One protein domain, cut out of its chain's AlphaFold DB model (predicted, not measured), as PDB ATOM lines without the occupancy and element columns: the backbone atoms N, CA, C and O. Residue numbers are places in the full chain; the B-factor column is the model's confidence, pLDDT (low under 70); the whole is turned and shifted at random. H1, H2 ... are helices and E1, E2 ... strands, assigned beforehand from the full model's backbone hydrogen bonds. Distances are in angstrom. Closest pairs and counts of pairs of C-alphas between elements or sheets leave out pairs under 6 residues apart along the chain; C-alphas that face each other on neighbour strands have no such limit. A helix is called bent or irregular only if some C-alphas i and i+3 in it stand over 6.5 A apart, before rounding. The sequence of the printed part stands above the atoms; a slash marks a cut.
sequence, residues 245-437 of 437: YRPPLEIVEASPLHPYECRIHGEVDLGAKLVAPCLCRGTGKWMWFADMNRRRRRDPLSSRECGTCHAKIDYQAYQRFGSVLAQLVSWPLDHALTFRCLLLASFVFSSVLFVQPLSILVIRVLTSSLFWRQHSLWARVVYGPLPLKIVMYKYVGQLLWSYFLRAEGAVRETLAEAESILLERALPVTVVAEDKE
ATOM      1  N   TYR A 245     121.248 126.524 165.449       46.50
ATOM      2  CA  TYR A 245     121.294 125.841 166.734       46.50
ATOM      3  C   TYR A 245     122.334 126.464 167.677       46.50
ATOM      4  O   TYR A 245     123.516 126.538 167.335       46.50
ATOM      5  N   ARG A 246     121.883 126.936 168.847       60.00
ATOM      6  CA  ARG A 246     122.752 127.467 169.903       60.00
ATOM      7  C   ARG A 246     123.278 126.284 170.712       60.00
ATOM      8  O   ARG A 246     122.486 125.694 171.448       60.00
ATOM      9  N   PRO A 247     124.557 125.900 170.584       59.06
ATOM     10  CA  PRO A 247     125.096 124.897 171.479       59.06
ATOM     11  C   PRO A 247     125.095 125.432 172.922       59.06
ATOM     12  O   PRO A 247     125.343 126.626 173.121       59.06
ATOM     13  N   PRO A 248     124.806 124.581 173.921       65.50
ATOM     14  CA  PRO A 248     124.934 124.959 175.323       65.50
ATOM     15  C   PRO A 248     126.385 125.355 175.640       65.50
ATOM     16  O   PRO A 248     127.324 124.830 175.044       65.50
ATOM     17  N   LEU A 249     126.561 126.294 176.572       73.38
ATOM     18  CA  LEU A 249     127.883 126.702 177.053       73.38
ATOM     19  C   LEU A 249     128.566 125.521 177.756       73.38
ATOM     20  O   LEU A 249     128.036 124.980 178.729       73.38
ATOM     21  N   GLU A 250     129.750 125.146 177.279       78.69
ATOM     22  CA  GLU A 250     130.633 124.222 177.993       78.69
ATOM     23  C   GLU A 250     131.361 125.005 179.087       78.69
ATOM     24  O   GLU A 250     131.936 126.066 178.827       78.69
ATOM     25  N   ILE A 251     131.294 124.495 180.316       81.81
ATOM     26  CA  ILE A 251     131.844 125.108 181.521       81.81
ATOM     27  C   ILE A 251     132.745 124.072 182.177       81.81
ATOM     28  O   ILE A 251     132.296 122.967 182.490       81.81
ATOM     29  N   VAL A 252     133.996 124.456 182.395       84.00
ATOM     30  CA  VAL A 252     135.027 123.638 183.032       84.00
ATOM     31  C   VAL A 252     135.632 124.407 184.196       84.00
ATOM     32  O   VAL A 252     135.705 125.632 184.167       84.00
ATOM     33  N   GLU A 253     136.069 123.699 185.227       84.88
ATOM     34  CA  GLU A 253     136.830 124.270 186.332       84.88
ATOM     35  C   GLU A 253     138.327 124.002 186.136       84.88
ATOM     36  O   GLU A 253     138.730 122.888 185.793       84.88
ATOM     37  N   ALA A 254     139.154 125.031 186.321       81.94
ATOM     38  CA  ALA A 254     140.601 124.893 186.239       81.94
ATOM     39  C   ALA A 254     141.112 124.024 187.400       81.94
ATOM     40  O   ALA A 254     140.943 124.370 188.569       81.94
ATOM     41  N   SER A 255     141.759 122.904 187.077       78.19
ATOM     42  CA  SER A 255     142.321 121.965 188.053       78.19
ATOM     43  C   SER A 255     143.821 121.780 187.804       78.19
ATOM     44  O   SER A 255     144.271 121.952 186.670       78.19
ATOM     45  N   PRO A 256     144.619 121.390 188.817       73.38
ATOM     46  CA  PRO A 256     146.048 121.139 188.620       73.38
ATOM     47  C   PRO A 256     146.320 119.965 187.662       73.38
ATOM     48  O   PRO A 256     147.389 119.898 187.066       73.38
ATOM     49  N   LEU A 257     145.350 119.058 187.498       67.94
ATOM     50  CA  LEU A 257     145.417 117.911 186.587       67.94
ATOM     51  C   LEU A 257     145.180 118.315 185.123       67.94
ATOM     52  O   LEU A 257     145.714 117.686 184.214       67.94
ATOM     53  N   HIS A 258     144.408 119.381 184.895       65.62
ATOM     54  CA  HIS A 258     144.062 119.885 183.570       65.62
ATOM     55  C   HIS A 258     144.258 121.409 183.526       65.62
ATOM     56  O   HIS A 258     143.292 122.156 183.716       65.62
ATOM     57  N   PRO A 259     145.494 121.898 183.284       63.84
ATOM     58  CA  PRO A 259     145.735 123.321 183.101       63.84
ATOM     59  C   PRO A 259     145.110 123.757 181.774       63.84
ATOM     60  O   PRO A 259     145.570 123.405 180.687       63.84
ATOM     61  N   TYR A 260     144.016 124.503 181.860       71.12
ATOM     62  CA  TYR A 260     143.384 125.098 180.693       71.12
ATOM     63  C   TYR A 260     143.949 126.497 180.466       71.12
ATOM     64  O   TYR A 260     143.857 127.361 181.335       71.12
ATOM     65  N   GLU A 261     144.483 126.740 179.271       68.31
ATOM     66  CA  GLU A 261     144.928 128.074 178.879       68.31
ATOM     67  C   GLU A 261     143.728 128.963 178.519       68.31
ATOM     68  O   GLU A 261     142.891 128.615 177.673       68.31
ATOM     69  N   CYS A 262     143.649 130.136 179.148       71.25
ATOM     70  CA  CYS A 262     142.677 131.162 178.798       71.25
ATOM     71  C   CYS A 262     143.206 132.009 177.645       71.25
ATOM     72  O   CYS A 262     144.313 132.540 177.686       71.25
ATOM     73  N   ARG A 263     142.358 132.249 176.642       70.94
ATOM     74  CA  ARG A 263     142.704 133.077 175.476       70.94
ATOM     75  C   ARG A 263     143.166 134.500 175.829       70.94
ATOM     76  O   ARG A 263     143.842 135.130 175.019       70.94
ATOM     77  N   ILE A 264     142.725 135.042 176.964       70.44
ATOM     78  CA  ILE A 264     142.949 136.445 177.343       70.44
ATOM     79  C   ILE A 264     144.142 136.587 178.294       70.44
ATOM     80  O   ILE A 264     144.962 137.473 178.075       70.44
ATOM     81  N   HIS A 265     144.235 135.733 179.317       65.19
ATOM     82  CA  HIS A 265     145.234 135.864 180.387       65.19
ATOM     83  C   HIS A 265     146.336 134.797 180.352       65.19
ATOM     84  O   HIS A 265     147.295 134.900 181.107       65.19
ATOM     85  N   GLY A 266     146.257 133.815 179.446       72.06
ATOM     86  CA  GLY A 266     147.208 132.704 179.382       72.06
ATOM     87  C   GLY A 266     146.957 131.710 180.511       72.06
ATOM     88  O   GLY A 266     146.224 130.742 180.316       72.06
ATOM     89  N   GLU A 267     147.508 131.980 181.692       69.94
ATOM     90  CA  GLU A 267     147.322 131.167 182.898       69.94
ATOM     91  C   GLU A 267     146.077 131.607 183.682       69.94
ATOM     92  O   GLU A 267     145.688 132.778 183.676       69.94
ATOM     93  N   VAL A 268     145.411 130.644 184.318       74.94
ATOM     94  CA  VAL A 268     144.145 130.833 185.034       74.94
ATOM     95  C   VAL A 268     144.314 130.341 186.462       74.94
ATOM     96  O   VAL A 268     144.899 129.280 186.680       74.94
ATOM     97  N   ASP A 269     143.769 131.087 187.423       79.00
ATOM     98  CA  ASP A 269     143.773 130.693 188.829       79.00
ATOM     99  C   ASP A 269     143.080 129.334 189.034       79.00
ATOM    100  O   ASP A 269     142.031 129.039 188.451       79.00
ATOM    101  N   LEU A 270     143.662 128.495 189.893       80.19
ATOM    102  CA  LEU A 270     143.097 127.190 190.241       80.19
ATOM    103  C   LEU A 270     141.703 127.364 190.874       80.19
ATOM    104  O   LEU A 270     141.520 128.193 191.765       80.19
ATOM    105  N   GLY A 271     140.723 126.580 190.418       78.31
ATOM    106  CA  GLY A 271     139.321 126.674 190.845       78.31
ATOM    107  C   GLY A 271     138.491 127.742 190.119       78.31
ATOM    108  O   GLY A 271     137.290 127.861 190.369       78.31
ATOM    109  N   ALA A 272     139.083 128.521 189.208       83.50
ATOM    110  CA  ALA A 272     138.321 129.452 188.382       83.50
ATOM    111  C   ALA A 272     137.542 128.716 187.283       83.50
ATOM    112  O   ALA A 272     137.999 127.714 186.718       83.50
ATOM    113  N   LYS A 273     136.358 129.239 186.942       85.62
ATOM    114  CA  LYS A 273     135.501 128.637 185.916       85.62
ATOM    115  C   LYS A 273     135.790 129.222 184.547       85.62
ATOM    116  O   LYS A 273     135.750 130.432 184.307       85.62
ATOM    117  N   LEU A 274     136.030 128.320 183.617       85.31
ATOM    118  CA  LEU A 274     136.330 128.593 182.231       85.31
ATOM    119  C   LEU A 274     135.147 128.203 181.368       85.31
ATOM    120  O   LEU A 274     134.504 127.178 181.578       85.31
ATOM    121  N   VAL A 275     134.854 129.044 180.383       82.69
ATOM    122  CA  VAL A 275     133.698 128.876 179.513       82.69
ATOM    123  C   VAL A 275     134.133 128.914 178.063       82.69
ATOM    124  O   VAL A 275     134.883 129.804 177.653       82.69
ATOM    125  N   ALA A 276     133.639 127.956 177.283       80.19
ATOM    126  CA  ALA A 276     133.787 127.975 175.840       80.19
ATOM    127  C   ALA A 276     132.633 128.788 175.227       80.19
ATOM    128  O   ALA A 276     131.490 128.330 175.221       80.19
ATOM    129  N   PRO A 277     132.887 130.003 174.700       70.12
ATOM    130  CA  PRO A 277     131.827 130.863 174.163       70.12
ATOM    131  C   PRO A 277     131.207 130.321 172.865       70.12
ATOM    132  O   PRO A 277     130.114 130.731 172.482       70.12
ATOM    133  N   CYS A 278     131.932 129.460 172.146       71.94
ATOM    134  CA  CYS A 278     131.569 128.923 170.841       71.94
ATOM    135  C   CYS A 278     132.305 127.584 170.623       71.94
ATOM    136  O   CYS A 278     133.502 127.493 170.885       71.94
ATOM    137  N   LEU A 279     131.623 126.554 170.097       65.25
ATOM    138  CA  LEU A 279     132.191 125.215 169.810       65.25
ATOM    139  C   LEU A 279     133.142 125.186 168.590       65.25
ATOM    140  O   LEU A 279     133.261 124.187 167.877       65.25
ATOM    141  N   CYS A 280     133.785 126.304 168.277       63.59
ATOM    142  CA  CYS A 280     134.541 126.470 167.045       63.59
ATOM    143  C   CYS A 280     135.885 125.718 167.150       63.59
ATOM    144  O   CYS A 280     136.764 126.067 167.938       63.59
ATOM    145  N   ARG A 281     136.033 124.640 166.361       48.00
ATOM    146  CA  ARG A 281     137.246 123.804 166.276       48.00
ATOM    147  C   ARG A 281     138.401 124.618 165.679       48.00
ATOM    148  O   ARG A 281     138.488 124.743 164.465       48.00
ATOM    149  N   GLY A 282     139.275 125.173 166.519       45.81
ATOM    150  CA  GLY A 282     140.523 125.801 166.060       45.81
ATOM    151  C   GLY A 282     141.037 126.971 166.896       45.81
ATOM    152  O   GLY A 282     142.169 127.395 166.703       45.81
ATOM    153  N   THR A 283     140.254 127.489 167.841       51.25
ATOM    154  CA  THR A 283     140.706 128.552 168.751       51.25
ATOM    155  C   THR A 283     140.847 127.989 170.155       51.25
ATOM    156  O   THR A 283     139.930 127.298 170.596       51.25
ATOM    157  N   GLY A 284     141.961 128.276 170.842       54.88
ATOM    158  CA  GLY A 284     142.144 128.002 172.275       54.88
ATOM    159  C   GLY A 284     140.855 128.325 173.032       54.88
ATOM    160  O   GLY A 284     140.361 129.454 172.978       54.88
ATOM    161  N   LYS A 285     140.243 127.262 173.557       64.44
ATOM    162  CA  LYS A 285     138.782 127.079 173.616       64.44
ATOM    163  C   LYS A 285     138.107 127.845 174.748       64.44
ATOM    164  O   LYS A 285     136.890 127.987 174.737       64.44
ATOM    165  N   TRP A 286     138.893 128.349 175.690       77.69
ATOM    166  CA  TRP A 286     138.413 128.744 177.001       77.69
ATOM    167  C   TRP A 286     138.644 130.231 177.243       77.69
ATOM    168  O   TRP A 286     139.728 130.774 177.011       77.69
ATOM    169  N   MET A 287     137.594 130.907 177.694       81.75
ATOM    170  CA  MET A 287     137.685 132.246 178.258       81.75
ATOM    171  C   MET A 287     137.304 132.174 179.724       81.75
ATOM    172  O   MET A 287     136.390 131.437 180.097       81.75
ATOM    173  N   TRP A 288     137.976 132.969 180.547       85.75
ATOM    174  CA  TRP A 288     137.576 133.108 181.934       85.75
ATOM    175  C   TRP A 288     136.162 133.683 182.007       85.75
ATOM    176  O   TRP A 288     135.835 134.676 181.341       85.75
ATOM    177  N   PHE A 289     135.314 133.037 182.802       86.19
ATOM    178  CA  PHE A 289     133.931 133.436 182.980       86.19
ATOM    179  C   PHE A 289     133.799 134.903 183.416       86.19
ATOM    180  O   PHE A 289     132.990 135.652 182.856       86.19
ATOM    181  N   ALA A 290     134.631 135.338 184.366       85.19
ATOM    182  CA  ALA A 290     134.599 136.704 184.874       85.19
ATOM    183  C   ALA A 290     134.853 137.736 183.763       85.19
ATOM    184  O   ALA A 290     134.122 138.726 183.643       85.19
ATOM    185  N   ASP A 291     135.818 137.480 182.879       84.94
ATOM    186  CA  ASP A 291     136.105 138.368 181.751       84.94
ATOM    187  C   ASP A 291     135.008 138.367 180.698       84.94
ATOM    188  O   ASP A 291     134.699 139.411 180.116       84.94
ATOM    189  N   MET A 292     134.400 137.208 180.449       85.50
ATOM    190  CA  MET A 292     133.262 137.100 179.548       85.50
ATOM    191  C   MET A 292     132.097 137.967 180.048       85.50
ATOM    192  O   MET A 292     131.521 138.731 179.266       85.50
ATOM    193  N   ASN A 293     131.806 137.941 181.355       87.31
ATOM    194  CA  ASN A 293     130.791 138.815 181.940       87.31
ATOM    195  C   ASN A 293     131.204 140.299 181.907       87.31
ATOM    196  O   ASN A 293     130.397 141.152 181.529       87.31
ATOM    197  N   ARG A 294     132.465 140.633 182.214       86.12
ATOM    198  CA  ARG A 294     132.977 142.016 182.119       86.12
ATOM    199  C   ARG A 294     132.825 142.583 180.704       86.12
ATOM    200  O   ARG A 294     132.359 143.713 180.541       86.12
ATOM    201  N   ARG A 295     133.139 141.794 179.670       85.88
ATOM    202  CA  ARG A 295     132.952 142.177 178.258       85.88
ATOM    203  C   ARG A 295     131.484 142.401 177.916       85.88
ATOM    204  O   ARG A 295     131.172 143.399 177.275       85.88
ATOM    205  N   ARG A 296     130.583 141.539 178.403       87.12
ATOM    206  CA  ARG A 296     129.129 141.730 178.261       87.12
ATOM    207  C   ARG A 296     128.660 143.067 178.838       87.12
ATOM    208  O   ARG A 296     127.773 143.700 178.272       87.12
ATOM    209  N   ARG A 297     129.242 143.500 179.961       87.12
ATOM    210  CA  ARG A 297     128.847 144.733 180.658       87.12
ATOM    211  C   ARG A 297     129.438 146.010 180.064       87.12
ATOM    212  O   ARG A 297     128.748 147.035 180.119       87.12
ATOM    213  N   ARG A 298     130.657 145.952 179.516       84.94
ATOM    214  CA  ARG A 298     131.302 147.077 178.816       84.94
ATOM    215  C   ARG A 298     130.702 147.294 177.431       84.94
ATOM    216  O   ARG A 298     130.164 148.365 177.183       84.94
ATOM    217  N   ASP A 299     130.694 146.252 176.598       83.19
ATOM    218  CA  ASP A 299     130.311 146.348 175.187       83.19
ATOM    219  C   ASP A 299     129.291 145.258 174.801       83.19
ATOM    220  O   ASP A 299     129.634 144.242 174.180       83.19
ATOM    221  N   PRO A 300     127.998 145.459 175.133       81.44
ATOM    222  CA  PRO A 300     126.959 144.440 174.978       81.44
ATOM    223  C   PRO A 300     126.629 144.097 173.519       81.44
ATOM    224  O   PRO A 300     125.942 143.110 173.269       81.44
ATOM    225  N   LEU A 301     127.048 144.926 172.555       81.38
ATOM    226  CA  LEU A 301     126.853 144.663 171.127       81.38
ATOM    227  C   LEU A 301     127.921 143.705 170.602       81.38
ATOM    228  O   LEU A 301     127.579 142.668 170.043       81.38
ATOM    229  N   SER A 302     129.201 143.993 170.861       79.69
ATOM    230  CA  SER A 302     130.302 143.116 170.447       79.69
ATOM    231  C   SER A 302     130.315 141.790 171.198       79.69
ATOM    232  O   SER A 302     130.791 140.792 170.675       79.69
ATOM    233  N   SER A 303     129.790 141.753 172.425       81.38
ATOM    234  CA  SER A 303     129.792 140.536 173.233       81.38
ATOM    235  C   SER A 303     128.739 139.513 172.799       81.38
ATOM    236  O   SER A 303     128.741 138.404 173.323       81.38
ATOM    237  N   ARG A 304     127.793 139.855 171.912       80.56
ATOM    238  CA  ARG A 304     126.725 138.929 171.482       80.56
ATOM    239  C   ARG A 304     127.224 137.829 170.562       80.56
ATOM    240  O   ARG A 304     126.590 136.779 170.496       80.56
ATOM    241  N   GLU A 305     128.338 138.063 169.885       81.25
ATOM    242  CA  GLU A 305     128.892 137.163 168.886       81.25
ATOM    243  C   GLU A 305     130.333 136.801 169.238       81.25
ATOM    244  O   GLU A 305     131.121 137.617 169.719       81.25
ATOM    245  N   CYS A 306     130.692 135.545 169.002       75.75
ATOM    246  CA  CYS A 306     132.060 135.074 169.135       75.75
ATOM    247  C   CYS A 306     132.903 135.705 168.013       75.75
ATOM    248  O   CYS A 306     132.667 135.444 166.839       75.75
ATOM    249  N   GLY A 307     133.906 136.516 168.358       71.56
ATOM    250  CA  GLY A 307     134.682 137.292 167.377       71.56
ATOM    251  C   GLY A 307     135.492 136.479 166.354       71.56
ATOM    252  O   GLY A 307     136.091 137.065 165.464       71.56
ATOM    253  N   THR A 308     135.555 135.149 166.478       71.69
ATOM    254  CA  THR A 308     136.269 134.264 165.539       71.69
ATOM    255  C   THR A 308     135.351 133.508 164.590       71.69
ATOM    256  O   THR A 308     135.733 133.277 163.450       71.69
ATOM    257  N   CYS A 309     134.157 133.114 165.031       71.94
ATOM    258  CA  CYS A 309     133.222 132.356 164.195       71.94
ATOM    259  C   CYS A 309     131.838 132.993 164.068       71.94
ATOM    260  O   CYS A 309     130.937 132.367 163.517       71.94
ATOM    261  N   HIS A 310     131.664 134.216 164.577       74.69
ATOM    262  CA  HIS A 310     130.421 134.996 164.551       74.69
ATOM    263  C   HIS A 310     129.197 134.241 165.097       74.69
ATOM    264  O   HIS A 310     128.050 134.595 164.841       74.69
ATOM    265  N   ALA A 311     129.430 133.183 165.878       74.81
ATOM    266  CA  ALA A 311     128.374 132.421 166.516       74.81
ATOM    267  C   ALA A 311     127.780 133.241 167.662       74.81
ATOM    268  O   ALA A 311     128.517 133.818 168.466       74.81
ATOM    269  N   LYS A 312     126.450 133.270 167.751       78.12
ATOM    270  CA  LYS A 312     125.744 133.954 168.833       78.12
ATOM    271  C   LYS A 312     126.005 133.236 170.155       78.12
ATOM    272  O   LYS A 312     125.741 132.043 170.279       78.12
ATOM    273  N   ILE A 313     126.494 133.981 171.135       79.00
ATOM    274  CA  ILE A 313     126.795 133.479 172.471       79.00
ATOM    275  C   ILE A 313     125.494 133.396 173.280       79.00
ATOM    276  O   ILE A 313     124.727 134.364 173.335       79.00
ATOM    277  N   ASP A 314     125.236 132.253 173.921       76.94
ATOM    278  CA  ASP A 314     124.015 132.049 174.703       76.94
ATOM    279  C   ASP A 314     124.135 132.544 176.153       76.94
ATOM    280  O   ASP A 314     124.441 131.795 177.073       76.94
ATOM    281  N   TYR A 315     123.821 133.815 176.395       80.25
ATOM    282  CA  TYR A 315     123.789 134.359 177.757       80.25
ATOM    283  C   TYR A 315     122.591 133.886 178.602       80.25
ATOM    284  O   TYR A 315     122.490 134.269 179.766       80.25
ATOM    285  N   GLN A 316     121.685 133.048 178.081       78.06
ATOM    286  CA  GLN A 316     120.555 132.556 178.880       78.06
ATOM    287  C   GLN A 316     121.001 131.691 180.063       78.06
ATOM    288  O   GLN A 316     120.322 131.679 181.088       78.06
ATOM    289  N   ALA A 317     122.160 131.031 179.974       75.56
ATOM    290  CA  ALA A 317     122.731 130.280 181.093       75.56
ATOM    291  C   ALA A 317     122.923 131.149 182.352       75.56
ATOM    292  O   ALA A 317     122.725 130.672 183.465       75.56
ATOM    293  N   TYR A 318     123.207 132.443 182.181       79.12
ATOM    294  CA  TYR A 318     123.405 133.396 183.275       79.12
ATOM    295  C   TYR A 318     122.104 133.642 184.045       79.12
ATOM    296  O   TYR A 318     122.114 133.788 185.262       79.12
ATOM    297  N   GLN A 319     120.972 133.658 183.337       80.06
ATOM    298  CA  GLN A 319     119.651 133.804 183.946       80.06
ATOM    299  C   GLN A 319     119.167 132.485 184.554       80.06
ATOM    300  O   GLN A 319     118.565 132.496 185.621       80.06
ATOM    301  N   ARG A 320     119.452 131.350 183.901       80.88
ATOM    302  CA  ARG A 320     119.009 130.022 184.356       80.88
ATOM    303  C   ARG A 320     119.733 129.549 185.614       80.88
ATOM    304  O   ARG A 320     119.090 128.991 186.493       80.88
ATOM    305  N   PHE A 321     121.046 129.763 185.689       80.94
ATOM    306  CA  PHE A 321     121.879 129.287 186.799       80.94
ATOM    307  C   PHE A 321     122.281 130.394 187.776       80.94
ATOM    308  O   PHE A 321     122.874 130.113 188.811       80.94
ATOM    309  N   GLY A 322     121.972 131.658 187.477       80.56
ATOM    310  CA  GLY A 322     122.274 132.767 188.374       80.56
ATOM    311  C   GLY A 322     121.471 132.689 189.672       80.56
ATOM    312  O   GLY A 322     120.260 132.478 189.653       80.56
ATOM    313  N   SER A 323     122.143 132.914 190.805       85.06
ATOM    314  CA  SER A 323     121.479 133.064 192.103       85.06
ATOM    315  C   SER A 323     120.530 134.273 192.113       85.06
ATOM    316  O   SER A 323     120.715 135.226 191.356       85.06
ATOM    317  N   VAL A 324     119.540 134.283 193.014       86.69
ATOM    318  CA  VAL A 324     118.600 135.417 193.165       86.69
ATOM    319  C   VAL A 324     119.351 136.737 193.392       86.69
ATOM    320  O   VAL A 324     119.006 137.762 192.809       86.69
ATOM    321  N   LEU A 325     120.431 136.702 194.179       87.31
ATOM    322  CA  LEU A 325     121.301 137.859 194.403       87.31
ATOM    323  C   LEU A 325     122.004 138.305 193.117       87.31
ATOM    324  O   LEU A 325     122.029 139.497 192.821       87.31
ATOM    325  N   ALA A 326     122.528 137.363 192.327       85.38
ATOM    326  CA  ALA A 326     123.137 137.683 191.042       85.38
ATOM    327  C   ALA A 326     122.122 138.335 190.093       85.38
ATOM    328  O   ALA A 326     122.447 139.324 189.443       85.38
ATOM    329  N   GLN A 327     120.881 137.840 190.050       85.44
ATOM    330  CA  GLN A 327     119.817 138.408 189.218       85.44
ATOM    331  C   GLN A 327     119.410 139.820 189.668       85.44
ATOM    332  O   GLN A 327     119.244 140.703 188.825       85.44
ATOM    333  N   LEU A 328     119.323 140.064 190.980       87.12
ATOM    334  CA  LEU A 328     119.047 141.394 191.538       87.12
ATOM    335  C   LEU A 328     120.129 142.416 191.176       87.12
ATOM    336  O   LEU A 328     119.801 143.565 190.893       87.12
ATOM    337  N   VAL A 329     121.402 142.009 191.148       87.81
ATOM    338  CA  VAL A 329     122.511 142.864 190.689       87.81
ATOM    339  C   VAL A 329     122.516 142.995 189.163       87.81
ATOM    340  O   VAL A 329     122.793 144.068 188.633       87.81
ATOM    341  N   SER A 330     122.154 141.936 188.437       85.50
ATOM    342  CA  SER A 330     122.125 141.921 186.969       85.50
ATOM    343  C   SER A 330     121.079 142.872 186.390       85.50
ATOM    344  O   SER A 330     121.343 143.537 185.388       85.50
ATOM    345  N   TRP A 331     119.906 142.952 187.026       86.75
ATOM    346  CA  TRP A 331     118.759 143.724 186.549       86.75
ATOM    347  C   TRP A 331     119.043 145.223 186.333       86.75
ATOM    348  O   TRP A 331     118.792 145.718 185.229       86.75
ATOM    349  N   PRO A 332     119.602 145.976 187.305       86.75
ATOM    350  CA  PRO A 332     119.958 147.371 187.073       86.75
ATOM    351  C   PRO A 332     121.086 147.508 186.041       86.75
ATOM    352  O   PRO A 332     121.093 148.476 185.286       86.75
ATOM    353  N   LEU A 333     122.009 146.542 185.948       85.38
ATOM    354  CA  LEU A 333     123.116 146.588 184.986       85.38
ATOM    355  C   LEU A 333     122.666 146.349 183.533       85.38
ATOM    356  O   LEU A 333     123.335 146.823 182.610       85.38
ATOM    357  N   ASP A 334     121.557 145.637 183.312       83.75
ATOM    358  CA  ASP A 334     120.972 145.423 181.981       83.75
ATOM    359  C   ASP A 334     120.304 146.696 181.432       83.75
ATOM    360  O   ASP A 334     120.319 146.947 180.224       83.75
ATOM    361  N   HIS A 335     119.773 147.547 182.315       85.62
ATOM    362  CA  HIS A 335     119.059 148.765 181.943       85.62
ATOM    363  C   HIS A 335     119.811 150.027 182.380       85.62
ATOM    364  O   HIS A 335     119.625 150.539 183.483       85.62
ATOM    365  N   ALA A 336     120.599 150.601 181.464       82.12
ATOM    366  CA  ALA A 336     121.411 151.795 181.733       82.12
ATOM    367  C   ALA A 336     120.605 152.988 182.289       82.12
ATOM    368  O   ALA A 336     121.088 153.703 183.165       82.12
ATOM    369  N   LEU A 337     119.370 153.198 181.818       85.06
ATOM    370  CA  LEU A 337     118.497 154.258 182.336       85.06
ATOM    371  C   LEU A 337     118.068 153.988 183.782       85.06
ATOM    372  O   LEU A 337     118.124 154.890 184.612       85.06
ATOM    373  N   THR A 338     117.699 152.748 184.097       85.94
ATOM    374  CA  THR A 338     117.306 152.340 185.449       85.94
ATOM    375  C   THR A 338     118.460 152.511 186.428       85.94
ATOM    376  O   THR A 338     118.269 153.081 187.500       85.94
ATOM    377  N   PHE A 339     119.671 152.102 186.037       88.12
ATOM    378  CA  PHE A 339     120.874 152.310 186.842       88.12
ATOM    379  C   PHE A 339     121.122 153.793 187.131       88.12
ATOM    380  O   PHE A 339     121.340 154.167 188.281       88.12
ATOM    381  N   ARG A 340     121.017 154.656 186.113       88.38
ATOM    382  CA  ARG A 340     121.166 156.111 186.278       88.38
ATOM    383  C   ARG A 340     120.120 156.699 187.213       88.38
ATOM    384  O   ARG A 340     120.473 157.503 188.070       88.38
ATOM    385  N   CYS A 341     118.859 156.292 187.083       89.19
ATOM    386  CA  CYS A 341     117.789 156.739 187.970       89.19
ATOM    387  C   CYS A 341     118.032 156.299 189.419       89.19
ATOM    388  O   CYS A 341     117.852 157.105 190.325       89.19
ATOM    389  N   LEU A 342     118.486 155.063 189.643       89.69
ATOM    390  CA  LEU A 342     118.823 154.560 190.978       89.69
ATOM    391  C   LEU A 342     120.017 155.303 191.584       89.69
ATOM    392  O   LEU A 342     119.956 155.713 192.741       89.69
ATOM    393  N   LEU A 343     121.072 155.540 190.801       90.12
ATOM    394  CA  LEU A 343     122.222 156.330 191.240       90.12
ATOM    395  C   LEU A 343     121.805 157.755 191.602       90.12
ATOM    396  O   LEU A 343     122.164 158.253 192.668       90.12
ATOM    397  N   LEU A 344     121.000 158.399 190.759       89.12
ATOM    398  CA  LEU A 344     120.526 159.755 191.006       89.12
ATOM    399  C   LEU A 344     119.593 159.812 192.221       89.12
ATOM    400  O   LEU A 344     119.743 160.699 193.056       89.12
ATOM    401  N   ALA A 345     118.703 158.832 192.386       90.00
ATOM    402  CA  ALA A 345     117.869 158.695 193.576       90.00
ATOM    403  C   ALA A 345     118.717 158.503 194.840       90.00
ATOM    404  O   ALA A 345     118.443 159.142 195.851       90.00
ATOM    405  N   SER A 346     119.783 157.698 194.781       90.38
ATOM    406  CA  SER A 346     120.707 157.507 195.907       90.38
ATOM    407  C   SER A 346     121.460 158.793 196.262       90.38
ATOM    408  O   SER A 346     121.627 159.106 197.441       90.38
ATOM    409  N   PHE A 347     121.847 159.586 195.257       88.69
ATOM    410  CA  PHE A 347     122.499 160.876 195.457       88.69
ATOM    411  C   PHE A 347     121.533 161.899 196.058       88.69
ATOM    412  O   PHE A 347     121.889 162.595 197.005       88.69
ATOM    413  N   VAL A 348     120.291 161.948 195.569       88.31
ATOM    414  CA  VAL A 348     119.236 162.807 196.124       88.31
ATOM    415  C   VAL A 348     118.924 162.400 197.561       88.31
ATOM    416  O   VAL A 348     118.935 163.251 198.445       88.31
ATOM    417  N   PHE A 349     118.728 161.112 197.826       91.81
ATOM    418  CA  PHE A 349     118.467 160.603 199.168       91.81
ATOM    419  C   PHE A 349     119.614 160.930 200.131       91.81
ATOM    420  O   PHE A 349     119.383 161.475 201.209       91.81
ATOM    421  N   SER A 350     120.858 160.707 199.702       88.94
ATOM    422  CA  SER A 350     122.043 161.103 200.465       88.94
ATOM    423  C   SER A 350     122.047 162.610 200.713       88.94
ATOM    424  O   SER A 350     122.218 163.046 201.846       88.94
ATOM    425  N   SER A 351     121.781 163.424 199.686       85.69
ATOM    426  CA  SER A 351     121.743 164.881 199.826       85.69
ATOM    427  C   SER A 351     120.717 165.333 200.864       85.69
ATOM    428  O   SER A 351     121.052 166.202 201.660       85.69
ATOM    429  N   VAL A 352     119.537 164.694 200.920       89.44
ATOM    430  CA  VAL A 352     118.479 164.958 201.912       89.44
ATOM    431  C   VAL A 352     118.972 164.661 203.328       89.44
ATOM    432  O   VAL A 352     118.824 165.505 204.213       89.44
ATOM    433  N   LEU A 353     119.617 163.511 203.541       90.69
ATOM    434  CA  LEU A 353     120.191 163.150 204.842       90.69
ATOM    435  C   LEU A 353     121.306 164.114 205.271       90.69
ATOM    436  O   LEU A 353     121.424 164.457 206.448       90.69
ATOM    437  N   PHE A 354     122.094 164.605 204.314       89.19
ATOM    438  CA  PHE A 354     123.182 165.545 204.569       89.19
ATOM    439  C   PHE A 354     122.750 167.022 204.589       89.19
ATOM    440  O   PHE A 354     123.591 167.870 204.888       89.19
ATOM    441  N   VAL A 355     121.473 167.373 204.362       88.25
ATOM    442  CA  VAL A 355     121.018 168.784 204.388       88.25
ATOM    443  C   VAL A 355     121.341 169.450 205.722       88.25
ATOM    444  O   VAL A 355     121.865 170.562 205.743       88.25
ATOM    445  N   GLN A 356     121.058 168.776 206.838       84.12
ATOM    446  CA  GLN A 356     121.275 169.323 208.180       84.12
ATOM    447  C   GLN A 356     122.757 169.648 208.446       84.12
ATOM    448  O   GLN A 356     123.064 170.820 208.687       84.12
ATOM    449  N   PRO A 357     123.707 168.696 208.340       89.00
ATOM    450  CA  PRO A 357     125.119 169.002 208.566       89.00
ATOM    451  C   PRO A 357     125.678 169.995 207.539       89.00
ATOM    452  O   PRO A 357     126.466 170.868 207.908       89.00
ATOM    453  N   LEU A 358     125.235 169.924 206.277       85.81
ATOM    454  CA  LEU A 358     125.645 170.884 205.253       85.81
ATOM    455  C   LEU A 358     125.165 172.297 205.581       85.81
ATOM    456  O   LEU A 358     125.937 173.236 205.424       85.81
ATOM    457  N   SER A 359     123.942 172.469 206.087       87.25
ATOM    458  CA  SER A 359     123.428 173.789 206.460       87.25
ATOM    459  C   SER A 359     124.272 174.436 207.563       87.25
ATOM    460  O   SER A 359     124.660 175.598 207.440       87.25
ATOM    461  N   ILE A 360     124.658 173.668 208.588       89.69
ATOM    462  CA  ILE A 360     125.525 174.138 209.677       89.69
ATOM    463  C   ILE A 360     126.901 174.528 209.132       89.69
ATOM    464  O   ILE A 360     127.439 175.574 209.501       89.69
ATOM    465  N   LEU A 361     127.467 173.710 208.241       89.38
ATOM    466  CA  LEU A 361     128.755 173.983 207.615       89.38
ATOM    467  C   LEU A 361     128.693 175.251 206.758       89.38
ATOM    468  O   LEU A 361     129.552 176.118 206.899       89.38
ATOM    469  N   VAL A 362     127.649 175.410 205.942       88.19
ATOM    470  CA  VAL A 362     127.425 176.602 205.114       88.19
ATOM    471  C   VAL A 362     127.311 177.851 205.983       88.19
ATOM    472  O   VAL A 362     127.989 178.835 205.706       88.19
ATOM    473  N   ILE A 363     126.534 177.820 207.071       89.19
ATOM    474  CA  ILE A 363     126.415 178.961 207.992       89.19
ATOM    475  C   ILE A 363     127.769 179.291 208.628       89.19
ATOM    476  O   ILE A 363     128.144 180.460 208.695       89.19
ATOM    477  N   ARG A 364     128.533 178.285 209.071       90.06
ATOM    478  CA  ARG A 364     129.877 178.495 209.634       90.06
ATOM    479  C   ARG A 364     130.839 179.101 208.617       90.06
ATOM    480  O   ARG A 364     131.596 179.997 208.968       90.06
ATOM    481  N   VAL A 365     130.793 178.655 207.364       88.75
ATOM    482  CA  VAL A 365     131.613 179.218 206.282       88.75
ATOM    483  C   VAL A 365     131.196 180.659 205.993       88.75
ATOM    484  O   VAL A 365     132.054 181.538 205.975       88.75
ATOM    485  N   LEU A 366     129.896 180.928 205.852       87.38
ATOM    486  CA  LEU A 366     129.362 182.271 205.599       87.38
ATOM    487  C   LEU A 366     129.624 183.246 206.752       87.38
ATOM    488  O   LEU A 366     129.760 184.439 206.516       87.38
ATOM    489  N   THR A 367     129.707 182.768 207.993       90.88
ATOM    490  CA  THR A 367     130.048 183.592 209.170       90.88
ATOM    491  C   THR A 367     131.554 183.653 209.445       90.88
ATOM    492  O   THR A 367     131.987 184.392 210.327       90.88
ATOM    493  N   SER A 368     132.378 182.914 208.694       93.19
ATOM    494  CA  SER A 368     133.828 182.899 208.894       93.19
ATOM    495  C   SER A 368     134.487 184.190 208.405       93.19
ATOM    496  O   SER A 368     134.162 184.724 207.344       93.19
ATOM    497  N   SER A 369     135.490 184.670 209.143       88.38
ATOM    498  CA  SER A 369     136.260 185.862 208.761       88.38
ATOM    499  C   SER A 369     137.027 185.684 207.445       88.38
ATOM    500  O   SER A 369     137.209 186.647 206.700       88.38
ATOM    501  N   LEU A 370     137.439 184.452 207.120       88.69
ATOM    502  CA  LEU A 370     138.136 184.121 205.873       88.69
ATOM    503  C   LEU A 370     137.262 184.373 204.641       88.69
ATOM    504  O   LEU A 370     137.745 184.938 203.659       88.69
ATOM    505  N   PHE A 371     135.977 184.019 204.715       88.75
ATOM    506  CA  PHE A 371     135.025 184.244 203.629       88.75
ATOM    507  C   PHE A 371     134.849 185.741 203.326       88.75
ATOM    508  O   PHE A 371     134.909 186.167 202.170       88.75
ATOM    509  N   TRP A 372     134.714 186.570 204.364       89.94
ATOM    510  CA  TRP A 372     134.556 188.021 204.210       89.94
ATOM    511  C   TRP A 372     135.847 188.735 203.816       89.94
ATOM    512  O   TRP A 372     135.802 189.737 203.103       89.94
ATOM    513  N   ARG A 373     137.015 188.196 204.178       91.75
ATOM    514  CA  ARG A 373     138.303 188.737 203.720       91.75
ATOM    515  C   ARG A 373     138.435 188.699 202.192       91.75
ATOM    516  O   ARG A 373     139.099 189.554 201.615       91.75
ATOM    517  N   GLN A 374     137.772 187.746 201.537       91.00
ATOM    518  CA  GLN A 374     137.735 187.600 200.079       91.00
ATOM    519  C   GLN A 374     136.501 188.252 199.425       91.00
ATOM    520  O   GLN A 374     136.194 187.957 198.269       91.00
ATOM    521  N   HIS A 375     135.816 189.174 200.117       87.00
ATOM    522  CA  HIS A 375     134.617 189.860 199.614       87.00
ATOM    523  C   HIS A 375     134.786 190.452 198.211       87.00
ATOM    524  O   HIS A 375     133.907 190.309 197.367       87.00
ATOM    525  N   SER A 376     135.938 191.056 197.913       88.00
ATOM    526  CA  SER A 376     136.206 191.669 196.605       88.00
ATOM    527  C   SER A 376     136.144 190.692 195.423       88.00
ATOM    528  O   SER A 376     135.901 191.132 194.297       88.00
ATOM    529  N   LEU A 377     136.354 189.392 195.658       86.50
ATOM    530  CA  LEU A 377     136.305 188.349 194.635       86.50
ATOM    531  C   LEU A 377     134.879 187.837 194.432       86.50
ATOM    532  O   LEU A 377     134.377 187.850 193.309       86.50
ATOM    533  N   TRP A 378     134.200 187.427 195.505       84.19
ATOM    534  CA  TRP A 378     132.865 186.840 195.377       84.19
ATOM    535  C   TRP A 378     131.765 187.887 195.166       84.19
ATOM    536  O   TRP A 378     130.774 187.584 194.504       84.19
ATOM    537  N   ALA A 379     131.949 189.139 195.602       87.06
ATOM    538  CA  ALA A 379     131.014 190.225 195.304       87.06
ATOM    539  C   ALA A 379     130.868 190.449 193.789       87.06
ATOM    540  O   ALA A 379     129.764 190.692 193.310       87.06
ATOM    541  N   ARG A 380     131.940 190.280 193.000       85.31
ATOM    542  CA  ARG A 380     131.861 190.371 191.526       85.31
ATOM    543  C   ARG A 380     130.988 189.276 190.917       85.31
ATOM    544  O   ARG A 380     130.365 189.500 189.887       85.31
ATOM    545  N   VAL A 381     130.936 188.106 191.549       85.00
ATOM    546  CA  VAL A 381     130.096 186.983 191.114       85.00
ATOM    547  C   VAL A 381     128.637 187.217 191.524       85.00
ATOM    548  O   VAL A 381     127.729 187.029 190.715       85.00
ATOM    549  N   VAL A 382     128.399 187.691 192.754       86.94
ATOM    550  CA  VAL A 382     127.048 187.959 193.282       86.94
ATOM    551  C   VAL A 382     126.387 189.149 192.585       86.94
ATOM    552  O   VAL A 382     125.239 189.041 192.154       86.94
ATOM    553  N   TYR A 383     127.102 190.259 192.417       86.12
ATOM    554  CA  TYR A 383     126.607 191.464 191.740       86.12
ATOM    555  C   TYR A 383     126.881 191.467 190.229       86.12
ATOM    556  O   TYR A 383     126.574 192.439 189.544       86.12
ATOM    557  N   GLY A 384     127.449 190.381 189.698       86.31
ATOM    558  CA  GLY A 384     127.715 190.234 188.273       86.31
ATOM    559  C   GLY A 384     126.433 190.168 187.430       86.31
ATOM    560  O   GLY A 384     125.365 189.794 187.934       86.31
ATOM    561  N   PRO A 385     126.528 190.495 186.129       90.56
ATOM    562  CA  PRO A 385     125.391 190.458 185.217       90.56
ATOM    563  C   PRO A 385     124.852 189.024 185.055       90.56
ATOM    564  O   PRO A 385     125.605 188.049 185.102       90.56
ATOM    565  N   LEU A 386     123.541 188.891 184.823       86.88
ATOM    566  CA  LEU A 386     122.854 187.608 184.589       86.88
ATOM    567  C   LEU A 386     123.562 186.655 183.602       86.88
ATOM    568  O   LEU A 386     123.701 185.481 183.955       86.88
ATOM    569  N   PRO A 387     124.058 187.089 182.423       90.69
ATOM    570  CA  PRO A 387     124.761 186.191 181.501       90.69
ATOM    571  C   PRO A 387     125.973 185.499 182.134       90.69
ATOM    572  O   PRO A 387     126.178 184.307 181.910       90.69
ATOM    573  N   LEU A 388     126.737 186.195 182.983       87.31
ATOM    574  CA  LEU A 388     127.886 185.604 183.673       87.31
ATOM    575  C   LEU A 388     127.446 184.494 184.641       87.31
ATOM    576  O   LEU A 388     128.071 183.436 184.699       87.31
ATOM    577  N   LYS A 389     126.329 184.697 185.351       86.75
ATOM    578  CA  LYS A 389     125.756 183.689 186.256       86.75
ATOM    579  C   LYS A 389     125.297 182.448 185.495       86.75
ATOM    580  O   LYS A 389     125.607 181.338 185.915       86.75
ATOM    581  N   ILE A 390     124.617 182.621 184.360       89.81
ATOM    582  CA  ILE A 390     124.165 181.505 183.512       89.81
ATOM    583  C   ILE A 390     125.362 180.681 183.022       89.81
ATOM    584  O   ILE A 390     125.336 179.452 183.104       89.81
ATOM    585  N   VAL A 391     126.431 181.343 182.565       90.69
ATOM    586  CA  VAL A 391     127.659 180.660 182.133       90.69
ATOM    587  C   VAL A 391     128.306 179.902 183.294       90.69
ATOM    588  O   VAL A 391     128.674 178.740 183.115       90.69
ATOM    589  N   MET A 392     128.385 180.494 184.493       88.06
ATOM    590  CA  MET A 392     128.890 179.785 185.674       88.06
ATOM    591  C   MET A 392     128.035 178.567 186.028       88.06
ATOM    592  O   MET A 392     128.592 177.493 186.242       88.06
ATOM    593  N   TYR A 393     126.705 178.686 186.040       88.00
ATOM    594  CA  TYR A 393     125.822 177.548 186.313       88.00
ATOM    595  C   TYR A 393     125.986 176.436 185.280       88.00
ATOM    596  O   TYR A 393     126.046 175.265 185.649       88.00
ATOM    597  N   LYS A 394     126.126 176.785 183.997       90.88
ATOM    598  CA  LYS A 394     126.395 175.812 182.936       90.88
ATOM    599  C   LYS A 394     127.729 175.103 183.157       90.88
ATOM    600  O   LYS A 394     127.779 173.883 183.051       90.88
ATOM    601  N   TYR A 395     128.785 175.843 183.490       92.50
ATOM    602  CA  TYR A 395     130.107 175.271 183.740       92.50
ATOM    603  C   TYR A 395     130.105 174.339 184.959       92.50
ATOM    604  O   TYR A 395     130.567 173.204 184.871       92.50
ATOM    605  N   VAL A 396     129.514 174.779 186.074       91.06
ATOM    606  CA  VAL A 396     129.366 173.957 187.284       91.06
ATOM    607  C   VAL A 396     128.521 172.718 186.993       91.06
ATOM    608  O   VAL A 396     128.900 171.619 187.386       91.06
ATOM    609  N   GLY A 397     127.420 172.860 186.251       90.12
ATOM    610  CA  GLY A 397     126.573 171.742 185.839       90.12
ATOM    611  C   GLY A 397     127.307 170.731 184.956       90.12
ATOM    612  O   GLY A 397     127.212 169.532 185.194       90.12
ATOM    613  N   GLN A 398     128.095 171.194 183.983       92.25
ATOM    614  CA  GLN A 398     128.927 170.331 183.137       92.25
ATOM    615  C   GLN A 398     129.990 169.589 183.948       92.25
ATOM    616  O   GLN A 398     130.210 168.394 183.744       92.25
ATOM    617  N   LEU A 399     130.628 170.283 184.888       92.50
ATOM    618  CA  LEU A 399     131.628 169.702 185.770       92.50
ATOM    619  C   LEU A 399     130.996 168.621 186.659       92.50
ATOM    620  O   LEU A 399     131.466 167.484 186.652       92.50
ATOM    621  N   LEU A 400     129.879 168.924 187.329       89.62
ATOM    622  CA  LEU A 400     129.113 167.957 188.125       89.62
ATOM    623  C   LEU A 400     128.659 166.753 187.292       89.62
ATOM    624  O   LEU A 400     128.808 165.617 187.733       89.62
ATOM    625  N   TRP A 401     128.171 166.985 186.072       90.00
ATOM    626  CA  TRP A 401     127.775 165.920 185.154       90.00
ATOM    627  C   TRP A 401     128.951 165.012 184.781       90.00
ATOM    628  O   TRP A 401     128.822 163.792 184.788       90.00
ATOM    629  N   SER A 402     130.128 165.586 184.521       90.69
ATOM    630  CA  SER A 402     131.332 164.803 184.220       90.69
ATOM    631  C   SER A 402     131.782 163.937 185.402       90.69
ATOM    632  O   SER A 402     132.165 162.784 185.207       90.69
ATOM    633  N   TYR A 403     131.680 164.451 186.633       90.94
ATOM    634  CA  TYR A 403     131.955 163.672 187.842       90.94
ATOM    635  C   TYR A 403     130.916 162.574 188.058       90.94
ATOM    636  O   TYR A 403     131.291 161.455 188.397       90.94
ATOM    637  N   PHE A 404     129.639 162.863 187.805       89.69
ATOM    638  CA  PHE A 404     128.571 161.871 187.878       89.69
ATOM    639  C   PHE A 404     128.810 160.714 186.904       89.69
ATOM    640  O   PHE A 404     128.760 159.563 187.318       89.69
ATOM    641  N   LEU A 405     129.163 160.996 185.646       88.31
ATOM    642  CA  LEU A 405     129.472 159.954 184.659       88.31
ATOM    643  C   LEU A 405     130.696 159.109 185.051       88.31
ATOM    644  O   LEU A 405     130.713 157.902 184.818       88.31
ATOM    645  N   ARG A 406     131.718 159.712 185.671       90.94
ATOM    646  CA  ARG A 406     132.873 158.963 186.200       90.94
ATOM    647  C   ARG A 406     132.479 158.063 187.368       90.94
ATOM    648  O   ARG A 406     132.913 156.915 187.417       90.94
ATOM    649  N   ALA A 407     131.651 158.568 188.281       89.19
ATOM    650  CA  ALA A 407     131.121 157.783 189.389       89.19
ATOM    651  C   ALA A 407     130.225 156.638 188.888       89.19
ATOM    652  O   ALA A 407     130.363 155.515 189.359       89.19
ATOM    653  N   GLU A 408     129.372 156.893 187.888       89.62
ATOM    654  CA  GLU A 408     128.562 155.875 187.207       89.62
ATOM    655  C   GLU A 408     129.450 154.754 186.657       89.62
ATOM    656  O   GLU A 408     129.177 153.581 186.910       89.62
ATOM    657  N   GLY A 409     130.533 155.108 185.959       88.69
ATOM    658  CA  GLY A 409     131.508 154.148 185.444       88.69
ATOM    659  C   GLY A 409     132.133 153.295 186.549       88.69
ATOM    660  O   GLY A 409     132.065 152.071 186.480       88.69
ATOM    661  N   ALA A 410     132.661 153.927 187.599       90.25
ATOM    662  CA  ALA A 410     133.309 153.223 188.705       90.25
ATOM    663  C   ALA A 410     132.352 152.272 189.447       90.25
ATOM    664  O   ALA A 410     132.696 151.124 189.710       90.25
ATOM    665  N   VAL A 411     131.129 152.722 189.749       90.75
ATOM    666  CA  VAL A 411     130.118 151.891 190.426       90.75
ATOM    667  C   VAL A 411     129.663 150.744 189.523       90.75
ATOM    668  O   VAL A 411     129.445 149.630 189.989       90.75
ATOM    669  N   ARG A 412     129.541 150.975 188.215       89.12
ATOM    670  CA  ARG A 412     129.174 149.918 187.271       89.12
ATOM    671  C   ARG A 412     130.259 148.850 187.157       89.12
ATOM    672  O   ARG A 412     129.922 147.676 187.041       89.12
ATOM    673  N   GLU A 413     131.532 149.237 187.192       90.00
ATOM    674  CA  GLU A 413     132.651 148.290 187.177       90.00
ATOM    675  C   GLU A 413     132.686 147.430 188.443       90.00
ATOM    676  O   GLU A 413     132.774 146.207 188.334       90.00
ATOM    677  N   THR A 414     132.518 148.031 189.625       90.50
ATOM    678  CA  THR A 414     132.483 147.273 190.887       90.50
ATOM    679  C   THR A 414     131.271 146.349 190.976       90.50
ATOM    680  O   THR A 414     131.400 145.207 191.416       90.50
ATOM    681  N   LEU A 415     130.094 146.783 190.505       90.25
ATOM    682  CA  LEU A 415     128.920 145.907 190.439       90.25
ATOM    683  C   LEU A 415     129.092 144.785 189.411       90.25
ATOM    684  O   LEU A 415     128.636 143.676 189.666       90.25
ATOM    685  N   ALA A 416     129.741 145.039 188.272       90.06
ATOM    686  CA  ALA A 416     130.010 144.005 187.273       90.06
ATOM    687  C   ALA A 416     130.980 142.936 187.807       90.06
ATOM    688  O   ALA A 416     130.826 141.751 187.507       90.06
ATOM    689  N   GLU A 417     131.952 143.339 188.625       91.12
ATOM    690  CA  GLU A 417     132.849 142.422 189.326       91.12
ATOM    691  C   GLU A 417     132.110 141.610 190.397       91.12
ATOM    692  O   GLU A 417     132.186 140.380 190.399       91.12
ATOM    693  N   ALA A 418     131.299 142.259 191.235       89.75
ATOM    694  CA  ALA A 418     130.464 141.565 192.215       89.75
ATOM    695  C   ALA A 418     129.496 140.569 191.549       89.75
ATOM    696  O   ALA A 418     129.349 139.435 192.006       89.75
ATOM    697  N   GLU A 419     128.876 140.964 190.435       91.25
ATOM    698  CA  GLU A 419     128.031 140.094 189.617       91.25
ATOM    699  C   GLU A 419     128.819 138.883 189.102       91.25
ATOM    700  O   GLU A 419     128.332 137.757 189.202       91.25
ATOM    701  N   SER A 420     130.038 139.091 188.590       89.81
ATOM    702  CA  SER A 420     130.869 137.997 188.075       89.81
ATOM    703  C   SER A 420     131.183 136.953 189.144       89.81
ATOM    704  O   SER A 420     130.988 135.768 188.891       89.81
ATOM    705  N   ILE A 421     131.526 137.381 190.363       89.50
ATOM    706  CA  ILE A 421     131.804 136.484 191.495       89.50
ATOM    707  C   ILE A 421     130.544 135.702 191.896       89.50
ATOM    708  O   ILE A 421     130.601 134.497 192.150       89.50
ATOM    709  N   LEU A 422     129.389 136.371 191.961       89.50
ATOM    710  CA  LEU A 422     128.124 135.734 192.341       89.50
ATOM    711  C   LEU A 422     127.651 134.711 191.306       89.50
ATOM    712  O   LEU A 422     127.114 133.665 191.675       89.50
ATOM    713  N   LEU A 423     127.832 135.014 190.024       88.38
ATOM    714  CA  LEU A 423     127.486 134.113 188.933       88.38
ATOM    715  C   LEU A 423     128.454 132.933 188.850       88.38
ATOM    716  O   LEU A 423     128.004 131.799 188.708       88.38
ATOM    717  N   GLU A 424     129.757 133.174 188.998       88.00
ATOM    718  CA  GLU A 424     130.779 132.127 188.967       88.00
ATOM    719  C   GLU A 424     130.518 131.074 190.045       88.00
ATOM    720  O   GLU A 424     130.538 129.879 189.764       88.00
ATOM    721  N   ARG A 425     130.138 131.488 191.258       85.88
ATOM    722  CA  ARG A 425     129.760 130.553 192.330       85.88
ATOM    723  C   ARG A 425     128.527 129.710 192.003       85.88
ATOM    724  O   ARG A 425     128.466 128.559 192.418       85.88
ATOM    725  N   ALA A 426     127.561 130.265 191.276       84.50
ATOM    726  CA  ALA A 426     126.278 129.614 191.016       84.50
ATOM    727  C   ALA A 426     126.285 128.686 189.784       84.50
ATOM    728  O   ALA A 426     125.420 127.821 189.658       84.50
ATOM    729  N   LEU A 427     127.251 128.842 188.875       83.38
ATOM    730  CA  LEU A 427     127.311 128.064 187.635       83.38
ATOM    731  C   LEU A 427     127.726 126.604 187.875       83.38
ATOM    732  O   LEU A 427     128.761 126.373 188.500       83.38
ATOM    733  N   PRO A 428     126.995 125.608 187.352       81.62
ATOM    734  CA  PRO A 428     127.434 124.218 187.409       81.62
ATOM    735  C   PRO A 428     128.575 123.954 186.413       81.62
ATOM    736  O   PRO A 428     128.606 124.535 185.327       81.62
ATOM    737  N   VAL A 429     129.496 123.056 186.769       81.19
ATOM    738  CA  VAL A 429     130.518 122.529 185.850       81.19
ATOM    739  C   VAL A 429     129.837 121.501 184.941       81.19
ATOM    740  O   VAL A 429     129.231 120.555 185.438       81.19
ATOM    741  N   THR A 430     129.857 121.718 183.622       72.88
ATOM    742  CA  THR A 430     129.114 120.883 182.658       72.88
ATOM    743  C   THR A 430     129.977 119.822 181.993       72.88
ATOM    744  O   THR A 430     129.452 118.800 181.562       72.88
ATOM    745  N   VAL A 431     131.290 120.037 181.941       68.69
ATOM    746  CA  VAL A 431     132.253 119.041 181.479       68.69
ATOM    747  C   VAL A 431     133.114 118.672 182.676       68.69
ATOM    748  O   VAL A 431     134.006 119.421 183.074       68.69
ATOM    749  N   VAL A 432     132.810 117.526 183.282       62.38
ATOM    750  CA  VAL A 432     133.756 116.868 184.183       62.38
ATOM    751  C   VAL A 432     134.867 116.359 183.276       62.38
ATOM    752  O   VAL A 432     134.578 115.662 182.303       62.38
ATOM    753  N   ALA A 433     136.109 116.779 183.516       56.56
ATOM    754  CA  ALA A 433     137.242 116.185 182.826       56.56
ATOM    755  C   ALA A 433     137.205 114.687 183.144       56.56
ATOM    756  O   ALA A 433     137.413 114.301 184.290       56.56
ATOM    757  N   GLU A 434     136.805 113.867 182.173       48.16
ATOM    758  CA  GLU A 434     136.836 112.419 182.330       48.16
ATOM    759  C   GLU A 434     138.290 112.030 182.579       48.16
ATOM    760  O   GLU A 434     139.149 112.249 181.716       48.16
ATOM    761  N   ASP A 435     138.553 111.477 183.763       42.19
ATOM    762  CA  ASP A 435     139.784 110.759 184.054       42.19
ATOM    763  C   ASP A 435     139.868 109.616 183.038       42.19
ATOM    764  O   ASP A 435     139.184 108.599 183.143       42.19
ATOM    765  N   LYS A 436     140.651 109.818 181.979       39.66
ATOM    766  CA  LYS A 436     141.071 108.713 181.123       39.66
ATOM    767  C   LYS A 436     142.090 107.907 181.918       39.66
ATOM    768  O   LYS A 436     143.283 108.196 181.833       39.66
ATOM    769  N   GLU A 437     141.588 106.971 182.719       33.22
ATOM    770  CA  GLU A 437     142.369 105.843 183.244       33.22
ATOM    771  C   GLU A 437     142.933 104.974 182.113       33.22
ATOM    772  O   GLU A 437     142.223 104.759 181.095       33.22
TER     773      GLU A 437
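AT A GLANCE: This is residues 245 to 437 of the 437 residues of an uncharacterized protein of Nannochloropsis gaditana (UniProt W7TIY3). A long open loop of helices grows from a small head: H4a and H4b lead away from the head, H5 and H6 turn the chain at the far end, and the very long helix H7 runs all the way back. The head is made of the small hairpin E1 and E2, the helices H1, H2 and H3 and long loops, gathered round the last part of H7, while between H4 and H7 the loop is hollow. The printed part has 193 residues with two named strands followed by seven named helices, in the order E1 E2 H1 H2 H3 H4 H5 H6 H7; the sheet E1 - E2 is antiparallel and the class is mostly helix. The whole is extended, with a radius of gyration of the C-alphas of 25.6 A and spans of 86 by 31 by 28 A.

IN THESE COORDINATES: E1 is residues 250 to 253, beginning at C-alpha 250 (130.633, 124.222, 177.993), and E2 is 273 to 276. H1 is 289 to 298, 14.5 A long, H2 is 316 to 321 and H3 is 324 to 334, 15.2 A. H4, residues 336 to 366, was assigned as one helix by its hydrogen bonds but is bent: C-alphas 353 and 356 are 7.1 A apart. Its arms are H4a, 336 to 353, 25.8 A, and H4b, 356 to 366, 15.5 A. H5 is 369 to 373, H6 is 375 to 382, and H7 is 386 to 426, 58.4 A, from (122.854, 187.608, 184.589) to (126.278, 129.614, 191.016).

HOW THE PARTS SIT: H7 is the hub, touching three helices. With residues 416 to 424 alone it touches H1, closest at the C-alphas of Ala 290 and Ser 420, 5.1 A, at a shallow tilt of 22 degrees, opposite ways. H3 touches H7 at Ala 326 and Leu 422, C-alphas 5.5 A apart, at a steep tilt of 36 degrees, only just past shallow. H2 and H7 only just touch, with 3 pairs of C-alphas within 8 A, closest Phe 321 and Ala 426, 6.1 A. In the hairpin E1 and E2, N 252 and O 274 are within hydrogen-bond range at 2.9 A. H4a is close to H7 but not clearly touching, with C-alphas of Arg 340 and Glu 408 7.5 A apart; H4b and H7 are apart. Every O i to N i+4 pair is within hydrogen-bond range in H1, H2, H4a, H4b, H5 and H7, against 5 of 7 in H3 and 2 of 4 in H6.

THE WHOLE: The C-alphas of Tyr 383 and Glu 437 are farthest apart, at 87.5 A. The printed part has no cut. The links E1 to E2, E2 to H1 and H1 to H2 are long. Among the 24 residues with pLDDT under 70 are 279 to 285 and 431 to 437.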